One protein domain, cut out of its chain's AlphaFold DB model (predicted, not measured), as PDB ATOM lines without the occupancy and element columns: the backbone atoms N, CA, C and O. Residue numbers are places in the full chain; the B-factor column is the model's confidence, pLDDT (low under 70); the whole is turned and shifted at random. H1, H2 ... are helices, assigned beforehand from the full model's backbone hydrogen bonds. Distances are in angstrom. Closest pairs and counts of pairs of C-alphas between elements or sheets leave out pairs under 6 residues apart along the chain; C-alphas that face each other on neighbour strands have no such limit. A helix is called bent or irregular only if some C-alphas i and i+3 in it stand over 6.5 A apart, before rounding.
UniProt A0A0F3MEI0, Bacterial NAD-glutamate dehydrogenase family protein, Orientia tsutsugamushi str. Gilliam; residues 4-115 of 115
ATOM      1  N   TYR A   4      13.398  47.510  24.365       88.69
ATOM      2  CA  TYR A   4      13.142  48.943  24.539       88.69
ATOM      3  C   TYR A   4      11.690  49.259  24.936       88.69
ATOM      4  O   TYR A   4      11.453  50.055  25.842       88.69
ATOM      5  N   ALA A   5      10.708  48.629  24.284       89.31
ATOM      6  CA  ALA A   5       9.287  48.904  24.512       89.31
ATOM      7  C   ALA A   5       8.802  48.463  25.904       89.31
ATOM      8  O   ALA A   5       7.793  48.968  26.400       89.31
ATOM      9  N   GLU A   6       9.502  47.523  26.532       90.06
ATOM     10  CA  GLU A   6       9.265  47.136  27.921       90.06
ATOM     11  C   GLU A   6      10.003  48.068  28.885       90.06
ATOM     12  O   GLU A   6       9.398  48.571  29.830       90.06
ATOM     13  N   LEU A   7      11.272  48.380  28.604       92.56
ATOM     14  CA  LEU A   7      12.091  49.243  29.457       92.56
ATOM     15  C   LEU A   7      11.604  50.697  29.505       92.56
ATOM     16  O   LEU A   7      11.720  51.343  30.541       92.56
ATOM     17  N   ILE A   8      11.014  51.229  28.428       94.44
ATOM     18  CA  ILE A   8      10.490  52.610  28.404       94.44
ATOM     19  C   ILE A   8       9.368  52.835  29.429       94.44
ATOM     20  O   ILE A   8       9.136  53.965  29.865       94.44
ATOM     21  N   LYS A   9       8.703  51.756  29.855       92.94
ATOM     22  CA  LYS A   9       7.634  51.771  30.860       92.94
ATOM     23  C   LYS A   9       8.162  51.750  32.296       92.94
ATOM     24  O   LYS A   9       7.361  51.866  33.215       92.94
ATOM     25  N   THR A  10       9.470  51.594  32.496       93.38
ATOM     26  CA  THR A  10      10.095  51.541  33.822       93.38
ATOM     27  C   THR A  10      10.828  52.843  34.146       93.38
ATOM     28  O   THR A  10      11.015  53.718  33.288       93.38
ATOM     29  N   ASP A  11      11.266  52.955  35.399       92.69
ATOM     30  CA  ASP A  11      12.099  54.058  35.887       92.69
ATOM     31  C   ASP A  11      13.598  53.740  35.825       92.69
ATOM     32  O   ASP A  11      14.412  54.455  36.404       92.69
ATOM     33  N   LEU A  12      13.985  52.695  35.080       93.62
ATOM     34  CA  LEU A  12      15.377  52.266  34.950       93.62
ATOM     35  C   LEU A  12      16.303  53.428  34.579       93.62
ATOM     36  O   LEU A  12      17.334  53.610  35.208       93.62
ATOM     37  N   ALA A  13      15.933  54.241  33.587       93.25
ATOM     38  CA  ALA A  13      16.788  55.328  33.115       93.25
ATOM     39  C   ALA A  13      17.077  56.396  34.184       93.25
ATOM     40  O   ALA A  13      18.040  57.144  34.039       93.25
ATOM     41  N   SER A  14      16.265  56.495  35.238       91.50
ATOM     42  CA  SER A  14      16.446  57.459  36.330       91.50
ATOM     43  C   SER A  14      17.589  57.081  37.279       91.50
ATOM     44  O   SER A  14      18.021  57.917  38.068       91.50
ATOM     45  N   GLU A  15      18.113  55.856  37.188       93.38
ATOM     46  CA  GLU A  15      19.227  55.392  38.013       93.38
ATOM     47  C   GLU A  15      20.502  56.228  37.768       93.38
ATOM     48  O   GLU A  15      20.958  56.338  36.621       93.38
ATOM     49  N   PRO A  16      21.131  56.796  38.818       91.69
ATOM     50  CA  PRO A  16      22.268  57.703  38.659       91.69
ATOM     51  C   PRO A  16      23.446  57.096  37.889       91.69
ATOM     52  O   PRO A  16      24.022  57.764  37.026       91.69
ATOM     53  N   PHE A  17      23.758  55.819  38.137       91.12
ATOM     54  CA  PHE A  17      24.886  55.112  37.519       91.12
ATOM     55  C   PHE A  17      24.714  54.882  36.007       91.12
ATOM     56  O   PHE A  17      25.692  54.610  35.309       91.12
ATOM     57  N   LEU A  18      23.497  55.037  35.474       94.44
ATOM     58  CA  LEU A  18      23.223  54.931  34.041       94.44
ATOM     59  C   LEU A  18      23.419  56.256  33.291       94.44
ATOM     60  O   LEU A  18      23.405  56.272  32.061       94.44
ATOM     61  N   SER A  19      23.658  57.368  33.994       92.88
ATOM     62  CA  SER A  19      23.835  58.690  33.367       92.88
ATOM     63  C   SER A  19      25.037  58.744  32.419       92.88
ATOM     64  O   SER A  19      25.031  59.506  31.455       92.88
ATOM     65  N   LYS A  20      26.038  57.882  32.619       93.69
ATOM     66  CA  LYS A  20      27.173  57.753  31.700       93.69
ATOM     67  C   LYS A  20      26.768  57.331  30.285       93.69
ATOM     68  O   LYS A  20      27.396  57.764  29.330       93.69
ATOM     69  N   TYR A  21      25.699  56.540  30.131       95.38
ATOM     70  CA  TYR A  21      25.214  56.131  28.809       95.38
ATOM     71  C   TYR A  21      24.629  57.311  28.031       95.38
ATOM     72  O   TYR A  21      24.705  57.325  26.807       95.38
ATOM     73  N   LEU A  22      24.088  58.314  28.732       96.88
ATOM     74  CA  LEU A  22      23.665  59.566  28.112       96.88
ATOM     75  C   LEU A  22      24.869  60.374  27.635       96.88
ATOM     76  O   LEU A  22      24.890  60.801  26.490       96.88
ATOM     77  N   LEU A  23      25.871  60.574  28.496       95.94
ATOM     78  CA  LEU A  23      27.062  61.356  28.148       95.94
ATOM     79  C   LEU A  23      27.832  60.724  26.986       95.94
ATOM     80  O   LEU A  23      28.121  61.403  26.005       95.94
ATOM     81  N   ASN A  24      28.079  59.415  27.059       95.25
ATOM     82  CA  ASN A  24      28.841  58.671  26.055       95.25
ATOM     83  C   ASN A  24      28.126  58.563  24.701       95.25
ATOM     84  O   ASN A  24      28.753  58.195  23.713       95.25
ATOM     85  N   TYR A  25      26.830  58.883  24.636       96.44
ATOM     86  CA  TYR A  25      26.105  58.976  23.371       96.44
ATOM     87  C   TYR A  25      26.555  60.183  22.531       96.44
ATOM     88  O   TYR A  25      26.506  60.139  21.302       96.44
ATOM     89  N   PHE A  26      27.005  61.264  23.177       96.88
ATOM     90  CA  PHE A  26      27.455  62.479  22.499       96.88
ATOM     91  C   PHE A  26      28.973  62.462  22.257       96.88
ATOM     92  O   PHE A  26      29.713  61.878  23.046       96.88
ATOM     93  N   PRO A  27      29.482  63.155  21.220       96.88
ATOM     94  CA  PRO A  27      30.922  63.303  20.997       96.88
ATOM     95  C   PRO A  27      31.648  63.966  22.177       96.88
ATOM     96  O   PRO A  27      31.114  64.890  22.794       96.88
ATOM     97  N   GLU A  28      32.907  63.594  22.435       96.19
ATOM     98  CA  GLU A  28      33.687  64.099  23.583       96.19
ATOM     99  C   GLU A  28      33.748  65.631  23.683       96.19
ATOM    100  O   GLU A  28      33.701  66.202  24.775       96.19
ATOM    101  N   LEU A  29      33.853  66.325  22.544       97.00
ATOM    102  CA  LEU A  29      33.878  67.790  22.518       97.00
ATOM    103  C   LEU A  29      32.577  68.393  23.060       97.00
ATOM    104  O   LEU A  29      32.619  69.438  23.709       97.00
ATOM    105  N   MET A  30      31.438  67.741  22.806       97.00
ATOM    106  CA  MET A  30      30.146  68.167  23.337       97.00
ATOM    107  C   MET A  30      30.023  67.838  24.816       97.00
ATOM    108  O   MET A  30      29.592  68.698  25.573       97.00
ATOM    109  N   GLN A  31      30.475  66.654  25.239       95.94
ATOM    110  CA  GLN A  31      30.481  66.274  26.655       95.94
ATOM    111  C   GLN A  31      31.221  67.309  27.514       95.94
ATOM    112  O   GLN A  31      30.733  67.696  28.569       95.94
ATOM    113  N   LYS A  32      32.379  67.798  27.043       95.00
ATOM    114  CA  LYS A  32      33.199  68.788  27.764       95.00
ATOM    115  C   LYS A  32      32.595  70.195  27.768       95.00
ATOM    116  O   LYS A  32      32.799  70.931  28.726       95.00
ATOM    117  N   ARG A  33      31.923  70.601  26.684       96.56
ATOM    118  CA  ARG A  33      31.422  71.977  26.501       96.56
ATOM    119  C   ARG A  33      29.982  72.184  26.963       96.56
ATOM    120  O   ARG A  33      29.649  73.306  27.311       96.56
ATOM    121  N   PHE A  34      29.165  71.133  26.939       96.50
ATOM    122  CA  PHE A  34      27.712  71.185  27.137       96.50
ATOM    123  C   PHE A  34      27.236  70.136  28.151       96.50
ATOM    124  O   PHE A  34      26.208  69.482  27.967       96.50
ATOM    125  N   TYR A  35      28.039  69.893  29.190       95.12
ATOM    126  CA  TYR A  35      27.754  68.866  30.191       95.12
ATOM    127  C   TYR A  35      26.393  69.083  30.873       95.12
ATOM    128  O   TYR A  35      25.627  68.131  31.044       95.12
ATOM    129  N   ASP A  36      26.077  70.326  31.238       95.75
ATOM    130  CA  ASP A  36      24.855  70.674  31.969       95.75
ATOM    131  C   ASP A  36      23.605  70.517  31.083       95.75
ATOM    132  O   ASP A  36      22.581  69.971  31.512       95.75
ATOM    133  N   GLU A  37      23.703  70.908  29.812       96.38
ATOM    134  CA  GLU A  37      22.644  70.735  28.817       96.38
ATOM    135  C   GLU A  37      22.421  69.259  28.477       96.38
ATOM    136  O   GLU A  37      21.279  68.815  28.359       96.38
ATOM    137  N   ILE A  38      23.495  68.470  28.361       96.25
ATOM    138  CA  ILE A  38      23.385  67.023  28.145       96.25
ATOM    139  C   ILE A  38      22.748  66.357  29.369       96.25
ATOM    140  O   ILE A  38      21.858  65.521  29.220       96.25
ATOM    141  N   SER A  39      23.139  66.746  30.583       92.81
ATOM    142  CA  SER A  39      22.611  66.162  31.823       92.81
ATOM    143  C   SER A  39      21.103  66.379  31.992       92.81
ATOM    144  O   SER A  39      20.418  65.538  32.578       92.81
ATOM    145  N   THR A  40      20.577  67.475  31.441       94.94
ATOM    146  CA  THR A  40      19.153  67.845  31.478       94.94
ATOM    147  C   THR A  40      18.420  67.578  30.158       94.94
ATOM    148  O   THR A  40      17.296  68.042  29.964       94.94
ATOM    149  N   HIS A  41      19.027  66.803  29.253       96.06
ATOM    150  CA  HIS A  41      18.510  66.593  27.905       96.06
ATOM    151  C   HIS A  41      17.068  66.044  27.912       96.06
ATOM    152  O   HIS A  41      16.793  65.053  28.598       96.06
ATOM    153  N   PRO A  42      16.142  66.604  27.106       95.50
ATOM    154  CA  PRO A  42      14.727  66.221  27.128       95.50
ATOM    155  C   PRO A  42      14.492  64.748  26.769       95.50
ATOM    156  O   PRO A  42      13.560  64.142  27.280       95.50
ATOM    157  N   LEU A  43      15.363  64.164  25.937       96.12
ATOM    158  CA  LEU A  43      15.327  62.743  25.554       96.12
ATOM    159  C   LEU A  43      16.259  61.851  26.387       96.12
ATOM    160  O   LEU A  43      16.696  60.794  25.929       96.12
ATOM    161  N   ARG A  44      16.651  62.291  27.589       95.06
ATOM    162  CA  ARG A  44      17.591  61.545  28.436       95.06
ATOM    163  C   ARG A  44      17.143  60.094  28.638       95.06
ATOM    164  O   ARG A  44      17.965  59.181  28.547       95.06
ATOM    165  N   LYS A  45      15.851  59.880  28.906       95.69
ATOM    166  CA  LYS A  45      15.282  58.550  29.157       95.69
ATOM    167  C   LYS A  45      15.388  57.662  27.916       95.69
ATOM    168  O   LYS A  45      15.877  56.540  28.000       95.69
ATOM    169  N   GLU A  46      14.973  58.176  26.770       96.50
ATOM    170  CA  GLU A  46      14.934  57.476  25.490       96.50
ATOM    171  C   GLU A  46      16.340  57.095  25.021       96.50
ATOM    172  O   GLU A  46      16.556  55.957  24.600       96.50
ATOM    173  N   ILE A  47      17.312  58.004  25.144       96.94
ATOM    174  CA  ILE A  47      18.702  57.750  24.741       96.94
ATOM    175  C   ILE A  47      19.303  56.624  25.587       96.94
ATOM    176  O   ILE A  47      19.781  55.634  25.031       96.94
ATOM    177  N   ILE A  48      19.222  56.729  26.919       96.56
ATOM    178  CA  ILE A  48      19.775  55.717  27.835       96.56
ATOM    179  C   ILE A  48      19.180  54.339  27.532       96.56
ATOM    180  O   ILE A  48      19.913  53.362  27.392       96.56
ATOM    181  N   LEU A  49      17.856  54.250  27.397       96.38
ATOM    182  CA  LEU A  49      17.186  52.971  27.166       96.38
ATOM    183  C   LEU A  49      17.458  52.395  25.780       96.38
ATOM    184  O   LEU A  49      17.529  51.173  25.642       96.38
ATOM    185  N   THR A  50      17.639  53.241  24.769       95.56
ATOM    186  CA  THR A  50      18.049  52.806  23.428       95.56
ATOM    187  C   THR A  50      19.438  52.178  23.479       95.56
ATOM    188  O   THR A  50      19.626  51.049  23.024       95.56
ATOM    189  N   VAL A  51      20.397  52.871  24.103       95.25
ATOM    190  CA  VAL A  51      21.777  52.390  24.256       95.25
ATOM    191  C   VAL A  51      21.811  51.079  25.041       95.25
ATOM    192  O   VAL A  51      22.421  50.112  24.589       95.25
ATOM    193  N   LEU A  52      21.108  51.005  26.174       94.50
ATOM    194  CA  LEU A  52      21.053  49.793  26.994       94.50
ATOM    195  C   LEU A  52      20.388  48.626  26.270       94.50
ATOM    196  O   LEU A  52      20.896  47.513  26.341       94.50
ATOM    197  N   SER A  53      19.287  48.863  25.553       93.00
ATOM    198  CA  SER A  53      18.602  47.802  24.806       93.00
ATOM    199  C   SER A  53      19.524  47.180  23.761       93.00
ATOM    200  O   SER A  53      19.601  45.958  23.678       93.00
ATOM    201  N   ASN A  54      20.259  48.011  23.018       91.50
ATOM    202  CA  ASN A  54      21.236  47.539  22.038       91.50
ATOM    203  C   ASN A  54      22.378  46.779  22.713       91.50
ATOM    204  O   ASN A  54      22.717  45.677  22.294       91.50
ATOM    205  N   LYS A  55      22.934  47.335  23.793       91.00
ATOM    206  CA  LYS A  55      24.039  46.716  24.529       91.00
ATOM    207  C   LYS A  55      23.659  45.329  25.061       91.00
ATOM    208  O   LYS A  55      24.384  44.365  24.841       91.00
ATOM    209  N   VAL A  56      22.493  45.231  25.701       91.94
ATOM    210  CA  VAL A  56      21.970  43.979  26.258       91.94
ATOM    211  C   VAL A  56      21.701  42.972  25.149       91.94
ATOM    212  O   VAL A  56      22.141  41.843  25.277       91.94
ATOM    213  N   ILE A  57      21.024  43.351  24.061       89.38
ATOM    214  CA  ILE A  57      20.694  42.410  22.977       89.38
ATOM    215  C   ILE A  57      21.941  41.904  22.248       89.38
ATOM    216  O   ILE A  57      21.984  40.735  21.870       89.38
ATOM    217  N   ASN A  58      22.957  42.753  22.083       87.06
ATOM    218  CA  ASN A  58      24.202  42.364  21.425       87.06
ATOM    219  C   ASN A  58      25.001  41.331  22.238       87.06
ATOM    220  O   ASN A  58      25.688  40.509  21.645       87.06
ATOM    221  N   GLN A  59      24.913  41.351  23.575       85.75
ATOM    222  CA  GLN A  59      25.674  40.435  24.442       85.75
ATOM    223  C   GLN A  59      24.836  39.277  24.997       85.75
ATOM    224  O   GLN A  59      25.339  38.178  25.211       85.75
ATOM    225  N   ILE A  60      23.548  39.511  25.233       83.94
ATOM    226  CA  ILE A  60      22.591  38.548  25.765       83.94
ATOM    227  C   ILE A  60      21.484  38.395  24.730       83.94
ATOM    228  O   ILE A  60      20.600  39.241  24.587       83.94
ATOM    229  N   SER A  61      21.518  37.278  24.008       82.94
ATOM    230  CA  SER A  61      20.481  36.968  23.030       82.94
ATOM    231  C   SER A  61      19.086  36.961  23.677       82.94
ATOM    232  O   SER A  61      18.907  36.597  24.843       82.94
ATOM    233  N   GLY A  62      18.059  37.334  22.905       85.38
ATOM    234  CA  GLY A  62      16.670  37.380  23.385       85.38
ATOM    235  C   GLY A  62      16.178  36.103  24.098       85.38
ATOM    236  O   GLY A  62      15.522  36.216  25.132       85.38
ATOM    237  N   PRO A  63      16.496  34.883  23.617       88.12
ATOM    238  CA  PRO A  63      16.136  33.648  24.317       88.12
ATOM    239  C   PRO A  63      16.724  33.536  25.730       88.12
ATOM    240  O   PRO A  63      16.028  33.077  26.634       88.12
ATOM    241  N   ILE A  64      17.963  33.990  25.940       88.62
ATOM    242  CA  ILE A  64      18.615  33.952  27.256       88.62
ATOM    243  C   ILE A  64      17.931  34.927  28.215       88.62
ATOM    244  O   ILE A  64      17.672  34.566  29.359       88.62
ATOM    245  N   LEU A  65      17.559  36.126  27.751       89.94
ATOM    246  CA  LEU A  65      16.788  37.066  28.573       89.94
ATOM    247  C   LEU A  65      15.474  36.443  29.056       89.94
ATOM    248  O   LEU A  65      15.159  36.527  30.241       89.94
ATOM    249  N   ASN A  66      14.743  35.767  28.165       88.44
ATOM    250  CA  ASN A  66      13.507  35.071  28.530       88.44
ATOM    251  C   ASN A  66      13.758  33.945  29.540       88.44
ATOM    252  O   ASN A  66      12.973  33.772  30.469       88.44
ATOM    253  N   MET A  67      14.839  33.180  29.373       92.31
ATOM    254  CA  MET A  67      15.220  32.125  30.314       92.31
ATOM    255  C   MET A  67      15.507  32.706  31.702       92.31
ATOM    256  O   MET A  67      14.881  32.287  32.671       92.31
ATOM    257  N   ILE A  68      16.354  33.737  31.795       92.38
ATOM    258  CA  ILE A  68      16.672  34.409  33.064       92.38
ATOM    259  C   ILE A  68      15.396  34.934  33.723       92.38
ATOM    260  O   ILE A  68      15.194  34.744  34.924       92.38
ATOM    261  N   GLN A  69      14.515  35.570  32.950       91.88
ATOM    262  CA  GLN A  69      13.253  36.095  33.461       91.88
ATOM    263  C   GLN A  69      12.339  34.981  33.990       91.88
ATOM    264  O   GLN A  69      11.739  35.119  35.057       91.88
ATOM    265  N   ASN A  70      12.266  33.854  33.282       92.06
ATOM    266  CA  ASN A  70      11.466  32.704  33.684       92.06
ATOM    267  C   ASN A  70      12.010  32.003  34.930       92.06
ATOM    268  O   ASN A  70      11.200  31.588  35.762       92.06
ATOM    269  N   ASP A  71      13.329  31.892  35.067       95.00
ATOM    270  CA  ASP A  71      13.979  31.173  36.166       95.00
ATOM    271  C   ASP A  71      14.001  32.007  37.451       95.00
ATOM    272  O   ASP A  71      13.694  31.512  38.533       95.00
ATOM    273  N   THR A  72      14.310  33.299  37.335       93.31
ATOM    274  CA  THR A  72      14.414  34.208  38.489       93.31
ATOM    275  C   THR A  72      13.084  34.848  38.881       93.31
ATOM    276  O   THR A  72      12.979  35.414  39.968       93.31
ATOM    277  N   LYS A  73      12.074  34.793  37.998       92.81
ATOM    278  CA  LYS A  73      10.782  35.492  38.142       92.81
ATOM    279  C   LYS A  73      10.920  37.001  38.385       92.81
ATOM    280  O   LYS A  73      10.031  37.613  38.974       92.81
ATOM    281  N   THR A  74      12.020  37.605  37.934       93.19
ATOM    282  CA  THR A  74      12.280  39.040  38.103       93.19
ATOM    283  C   THR A  74      11.820  39.858  36.896       93.19
ATOM    284  O   THR A  74      11.439  39.327  35.852       93.19
ATOM    285  N   THR A  75      11.827  41.177  37.037       92.69
ATOM    286  CA  THR A  75      11.449  42.118  35.980       92.69
ATOM    287  C   THR A  75      12.622  42.406  35.039       92.69
ATOM    288  O   THR A  75      13.787  42.328  35.429       92.69
ATOM    289  N   LEU A  76      12.329  42.762  33.783       91.38
ATOM    290  CA  LEU A  76      13.359  43.031  32.775       91.38
ATOM    291  C   LEU A  76      14.313  44.161  33.196       91.38
ATOM    292  O   LEU A  76      15.511  44.066  32.953       91.38
ATOM    293  N   ASP A  77      13.818  45.207  33.861       94.06
ATOM    294  CA  ASP A  77      14.667  46.287  34.368       94.06
ATOM    295  C   ASP A  77      15.664  45.793  35.420       94.06
ATOM    296  O   ASP A  77      16.825  46.185  35.363       94.06
ATOM    297  N   ASN A  78      15.273  44.878  36.311       94.19
ATOM    298  CA  ASN A  78      16.203  44.270  37.264       94.19
ATOM    299  C   ASN A  78      17.261  43.406  36.568       94.19
ATOM    300  O   ASN A  78      18.425  43.451  36.961       94.19
ATOM    301  N   ILE A  79      16.891  42.669  35.514       93.56
ATOM    302  CA  ILE A  79      17.855  41.900  34.707       93.56
ATOM    303  C   ILE A  79      18.872  42.848  34.066       93.56
ATOM    304  O   ILE A  79      20.075  42.619  34.168       93.56
ATOM    305  N   VAL A  80      18.409  43.940  33.453       93.88
ATOM    306  CA  VAL A  80      19.293  44.926  32.817       93.88
ATOM    307  C   VAL A  80      20.180  45.633  33.846       93.88
ATOM    308  O   VAL A  80      21.366  45.816  33.583       93.88
ATOM    309  N   LYS A  81      19.661  45.974  35.035       93.94
ATOM    310  CA  LYS A  81      20.483  46.513  36.136       93.94
ATOM    311  C   LYS A  81      21.576  45.531  36.541       93.94
ATOM    312  O   LYS A  81      22.738  45.918  36.600       93.94
ATOM    313  N   ALA A  82      21.218  44.270  36.785       93.69
ATOM    314  CA  ALA A  82      22.173  43.233  37.166       93.69
ATOM    315  C   ALA A  82      23.241  43.025  36.086       93.69
ATOM    316  O   ALA A  82      24.423  42.920  36.409       93.69
ATOM    317  N   TYR A  83      22.845  43.041  34.813       93.12
ATOM    318  CA  TYR A  83      23.760  42.990  33.679       93.12
ATOM    319  C   TYR A  83      24.747  44.166  33.682       93.12
ATOM    320  O   TYR A  83      25.952  43.940  33.639       93.12
ATOM    321  N   VAL A  84      24.267  45.411  33.811       94.19
ATOM    322  CA  VAL A  84      25.147  46.594  33.852       94.19
ATOM    323  C   VAL A  84      26.116  46.513  35.030       94.19
ATOM    324  O   VAL A  84      27.311  46.714  34.847       94.19
ATOM    325  N   ILE A  85      25.627  46.171  36.224       93.94
ATOM    326  CA  ILE A  85      26.461  46.035  37.426       93.94
ATOM    327  C   ILE A  85      27.531  44.954  37.231       93.94
ATOM    328  O   ILE A  85      28.691  45.165  37.572       93.94
ATOM    329  N   THR A  86      27.156  43.812  36.655       93.88
ATOM    330  CA  THR A  86      28.086  42.709  36.373       93.88
ATOM    331  C   THR A  86      29.163  43.156  35.386       93.88
ATOM    332  O   THR A  86      30.347  42.944  35.639       93.88
ATOM    333  N   ASN A  87      28.777  43.840  34.306       92.94
ATOM    334  CA  ASN A  87      29.728  44.343  33.318       92.94
ATOM    335  C   ASN A  87      30.729  45.341  33.912       92.94
ATOM    336  O   ASN A  87      31.903  45.279  33.562       92.94
ATOM    337  N   GLU A  88      30.286  46.207  34.826       91.94
ATOM    338  CA  GLU A  88      31.171  47.132  35.540       91.94
ATOM    339  C   GLU A  88      32.138  46.407  36.475       91.94
ATOM    340  O   GLU A  88      33.340  46.644  36.421       91.94
ATOM    341  N   ILE A  89      31.626  45.509  37.323       95.44
ATOM    342  CA  ILE A  89      32.437  44.815  38.334       95.44
ATOM    343  C   ILE A  89      33.531  43.975  37.676       95.44
ATOM    344  O   ILE A  89      34.664  43.951  38.152       95.44
ATOM    345  N   PHE A  90      33.197  43.291  36.584       95.19
ATOM    346  CA  PHE A  90      34.125  42.401  35.892       95.19
ATOM    347  C   PHE A  90      34.851  43.065  34.719       95.19
ATOM    348  O   PHE A  90      35.580  42.378  34.011       95.19
ATOM    349  N   SER A  91      34.673  44.376  34.509       93.44
ATOM    350  CA  SER A  91      35.286  45.119  33.394       93.44
ATOM    351  C   SER A  91      35.055  44.437  32.035       93.44
ATOM    352  O   SER A  91      35.934  44.367  31.180       93.44
ATOM    353  N   ILE A  92      33.843  43.911  31.829       93.38
ATOM    354  CA  ILE A  92      33.483  43.129  30.634       93.38
ATOM    355  C   ILE A  92      33.628  43.965  29.361       93.38
ATOM    356  O   ILE A  92      33.999  43.441  28.316       93.38
ATOM    357  N   ASP A  93      33.372  45.269  29.446       89.75
ATOM    358  CA  ASP A  93      33.523  46.180  28.310       89.75
ATOM    359  C   ASP A  93      34.989  46.311  27.860       89.75
ATOM    360  O   ASP A  93      35.251  46.374  26.663       89.75
ATOM    361  N   GLU A  94      35.946  46.270  28.792       92.25
ATOM    362  CA  GLU A  94      37.379  46.267  28.475       92.25
ATOM    363  C   GLU A  94      37.801  44.947  27.821       92.25
ATOM    364  O   GLU A  94      38.563  44.938  26.857       92.25
ATOM    365  N   LEU A  95      37.257  43.820  28.291       91.56
ATOM    366  CA  LEU A  95      37.493  42.519  27.662       91.56
ATOM    367  C   LEU A  95      36.992  42.487  26.216       91.56
ATOM    368  O   LEU A  95      37.706  41.988  25.350       91.56
ATOM    369  N   TRP A  96      35.808  43.043  25.942       88.44
ATOM    370  CA  TRP A  96      35.306  43.164  24.572       88.44
ATOM    371  C   TRP A  96      36.202  44.047  23.710       88.44
ATOM    372  O   TRP A  96      36.556  43.631  22.613       88.44
ATOM    373  N   GLN A  97      36.637  45.201  24.223       89.25
ATOM    374  CA  GLN A  97      37.540  46.079  23.482       89.25
ATOM    375  C   GLN A  97      38.858  45.374  23.128       89.25
ATOM    376  O   GLN A  97      39.302  45.441  21.987       89.25
ATOM    377  N   ASN A  98      39.440  44.626  24.068       89.38
ATOM    378  CA  ASN A  98      40.654  43.848  23.817       89.38
ATOM    379  C   ASN A  98      40.450  42.773  22.732       89.38
ATOM    380  O   ASN A  98      41.365  42.494  21.958       89.38
ATOM    381  N   ILE A  99      39.262  42.160  22.670       86.06
ATOM    382  CA  ILE A  99      38.904  41.193  21.621       86.06
ATOM    383  C   ILE A  99      38.736  41.891  20.267       86.06
ATOM    384  O   ILE A  99      39.237  41.390  19.261       86.06
ATOM    385  N   ASP A 100      38.072  43.045  20.233       84.38
ATOM    386  CA  ASP A 100      37.872  43.814  19.003       84.38
ATOM    387  C   ASP A 100      39.208  44.326  18.439       84.38
ATOM    388  O   ASP A 100      39.461  44.216  17.235       84.38
ATOM    389  N   ASP A 101      40.112  44.789  19.307       86.88
ATOM    390  CA  ASP A 101      41.445  45.262  18.928       86.88
ATOM    391  C   ASP A 101      42.295  44.136  18.313       86.88
ATOM    392  O   ASP A 101      43.034  44.365  17.347       86.88
ATOM    393  N   LEU A 102      42.141  42.892  18.790       84.19
ATOM    394  CA  LEU A 102      42.801  41.727  18.192       84.19
ATOM    395  C   LEU A 102      42.410  41.539  16.726       84.19
ATOM    396  O   LEU A 102      43.274  41.154  15.943       84.19
ATOM    397  N   GLY A 103      41.172  41.852  16.328       71.69
ATOM    398  CA  GLY A 103      40.702  41.726  14.942       71.69
ATOM    399  C   GLY A 103      41.559  42.488  13.924       71.69
ATOM    400  O   GLY A 103      41.660  42.080  12.772       71.69
ATOM    401  N   THR A 104      42.256  43.545  14.349       68.81
ATOM    402  CA  THR A 104      43.189  44.293  13.486       68.81
ATOM    403  C   THR A 104      44.561  43.624  13.317       68.81
ATOM    404  O   THR A 104      45.354  44.029  12.464       68.81
ATOM    405  N   HIS A 105      44.847  42.586  14.107       75.56
ATOM    406  CA  HIS A 105      46.145  41.919  14.199       75.56
ATOM    407  C   HIS A 105      46.131  40.443  13.773       75.56
ATOM    408  O   HIS A 105      47.204  39.861  13.591       75.56
ATOM    409  N   ILE A 106      44.959  39.827  13.596       79.38
ATOM    410  CA  ILE A 106      44.827  38.434  13.137       79.38
ATOM    411  C   ILE A 106      44.554  38.384  11.633       79.38
ATOM    412  O   ILE A 106      43.979  39.296  11.048       79.38
ATOM    413  N   ASN A 107      44.966  37.292  10.985       80.12
ATOM    414  CA  ASN A 107      44.623  37.055   9.585       80.12
ATOM    415  C   ASN A 107      43.093  36.929   9.443       80.12
ATOM    416  O   ASN A 107      42.473  36.151  10.171       80.12
ATOM    417  N   ASN A 108      42.509  37.647   8.477       76.75
ATOM    418  CA  ASN A 108      41.077  37.621   8.161       76.75
ATOM    419  C   ASN A 108      40.511  36.198   8.017       76.75
ATOM    420  O   ASN A 108      39.382  35.949   8.430       76.75
ATOM    421  N   GLU A 109      41.287  35.249   7.482       79.94
ATOM    422  CA  GLU A 109      40.849  33.850   7.352       79.94
ATOM    423  C   GLU A 109      40.549  33.196   8.711       79.94
ATOM    424  O   GLU A 109      39.623  32.398   8.819       79.94
ATOM    425  N   VAL A 110      41.291  33.560   9.762       78.50
ATOM    426  CA  VAL A 110      41.063  33.067  11.128       78.50
ATOM    427  C   VAL A 110      39.849  33.757  11.754       78.50
ATOM    428  O   VAL A 110      39.062  33.108  12.438       78.50
ATOM    429  N   GLN A 111      39.663  35.053  11.494       74.19
ATOM    430  CA  GLN A 111      38.544  35.823  12.044       74.19
ATOM    431  C   GLN A 111      37.186  35.324  11.526       74.19
ATOM    432  O   GLN A 111      36.256  35.183  12.313       74.19
ATOM    433  N   VAL A 112      37.100  34.978  10.237       77.44
ATOM    434  CA  VAL A 112      35.886  34.421   9.603       77.44
ATOM    435  C   VAL A 112      35.525  33.025  10.130       77.44
ATOM    436  O   VAL A 112      34.397  32.585   9.976       77.44
ATOM    437  N   ILE A 113      36.461  32.292  10.739       79.25
ATOM    438  CA  ILE A 113      36.167  30.968  11.319       79.25
ATOM    439  C   ILE A 113      35.564  31.095  12.728       79.25
ATOM    440  O   ILE A 113      34.834  30.206  13.165       79.25
ATOM    441  N   ILE A 114      35.890  32.168  13.452       67.94
ATOM    442  CA  ILE A 114      35.473  32.378  14.848       67.94
ATOM    443  C   ILE A 114      34.100  33.078  14.937       67.94
ATOM    444  O   ILE A 114      33.426  32.937  15.959       67.94
ATOM    445  N   PHE A 115      33.671  33.770  13.876       59.19
ATOM    446  CA  PHE A 115      32.381  34.465  13.757       59.19
ATOM    447  C   PHE A 115      31.529  33.907  12.617       59.19
ATOM    448  O   PHE A 115      30.303  33.763  12.824       59.19
TER     449      PHE A 115
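AT A GLANCE: This is residues 4 to 115 of the 115 residues of the protein "Bacterial NAD-glutamate dehydrogenase family protein" of Orientia tsutsugamushi str. Gilliam (UniProt A0A0F3MEI0). A long helix, H5, runs through the middle of a loose cluster of helices, with H1, H2 and H7 packed on it, the last by few contacts. H3 and H4 make a small head beyond the beginning of H5; past its other end, H6 folds back to the start of H7, and H8 and H9 make an arm, of which residues 96 to 101 and 104 to 110 stick out. The printed part has 112 residues, with nine named helices, H1 to H9 in chain order, and no named strand; its class is all helix. It is loose, with a radius of gyration of the C-alphas of 16.6 A and spans of 47 by 43 by 24 A.

HOW THE PARTS SIT: H1, residues 4 to 7, touches residues 49 to 53 of H5, residues 44 to 59; the closest C-alphas, of Tyr 4 and Ser 53, are 5.6 A apart. H2, residues 16 to 23, touches H5 about perpendicular at 89 degrees, with the C-alphas of Leu 22 and Ile 48 closest at 5.5 A. H2 is irregular, but only just: C-alphas 17 and 20 are 6.8 A apart. H3, residues 28 to 33, is close to but not clearly touching H4, residues 35 to 39. H4 touches H2, closest at the C-alphas of Leu 23 and Ile 38, 6.8 A. H5 and H6, residues 62 to 72, meet only through their link. H6 touches residues 76 to 79 of H7, residues 76 to 89, about perpendicular at 81 degrees; the C-alphas of Gln 69 and Leu 76 are closest at 7.0 A. H5 and H7 only just touch, with 3 pairs of C-alphas within 8 A, the closest being Val 56 and Val 80 at 7.1 A. H8, residues 92 to 102, is close to but not clearly touching H7, at a steep tilt of 65 degrees, the same way. H9, residues 108 to 114, is apart from H8. Every O i to N i+4 pair is within hydrogen-bond range in H3 to H8, against 2 of 3 in H9 and 1 of 4 in H2, where 4 of 5 O i to N i+3 pairs are; H1 is too short for an i+4 pair.

IN THESE COORDINATES: H1 begins at C-alpha 4, (13.142, 48.943, 24.539). H5 is 23.0 A long, from C-alpha 44 at (17.591, 61.545, 28.436); H7 is 20.0 A, and H6 and H8 are 15.6 A each. H9 ends at C-alpha 114, (35.473, 32.378, 14.848).

THE WHOLE: The C-alphas of Asp 36 and Glu 109 are the two farthest apart, at 47.1 A. The printed part has no cut and no long link. Mean pLDDT of the printed part is 90.7; residues 104, 114 and 115 are under 70.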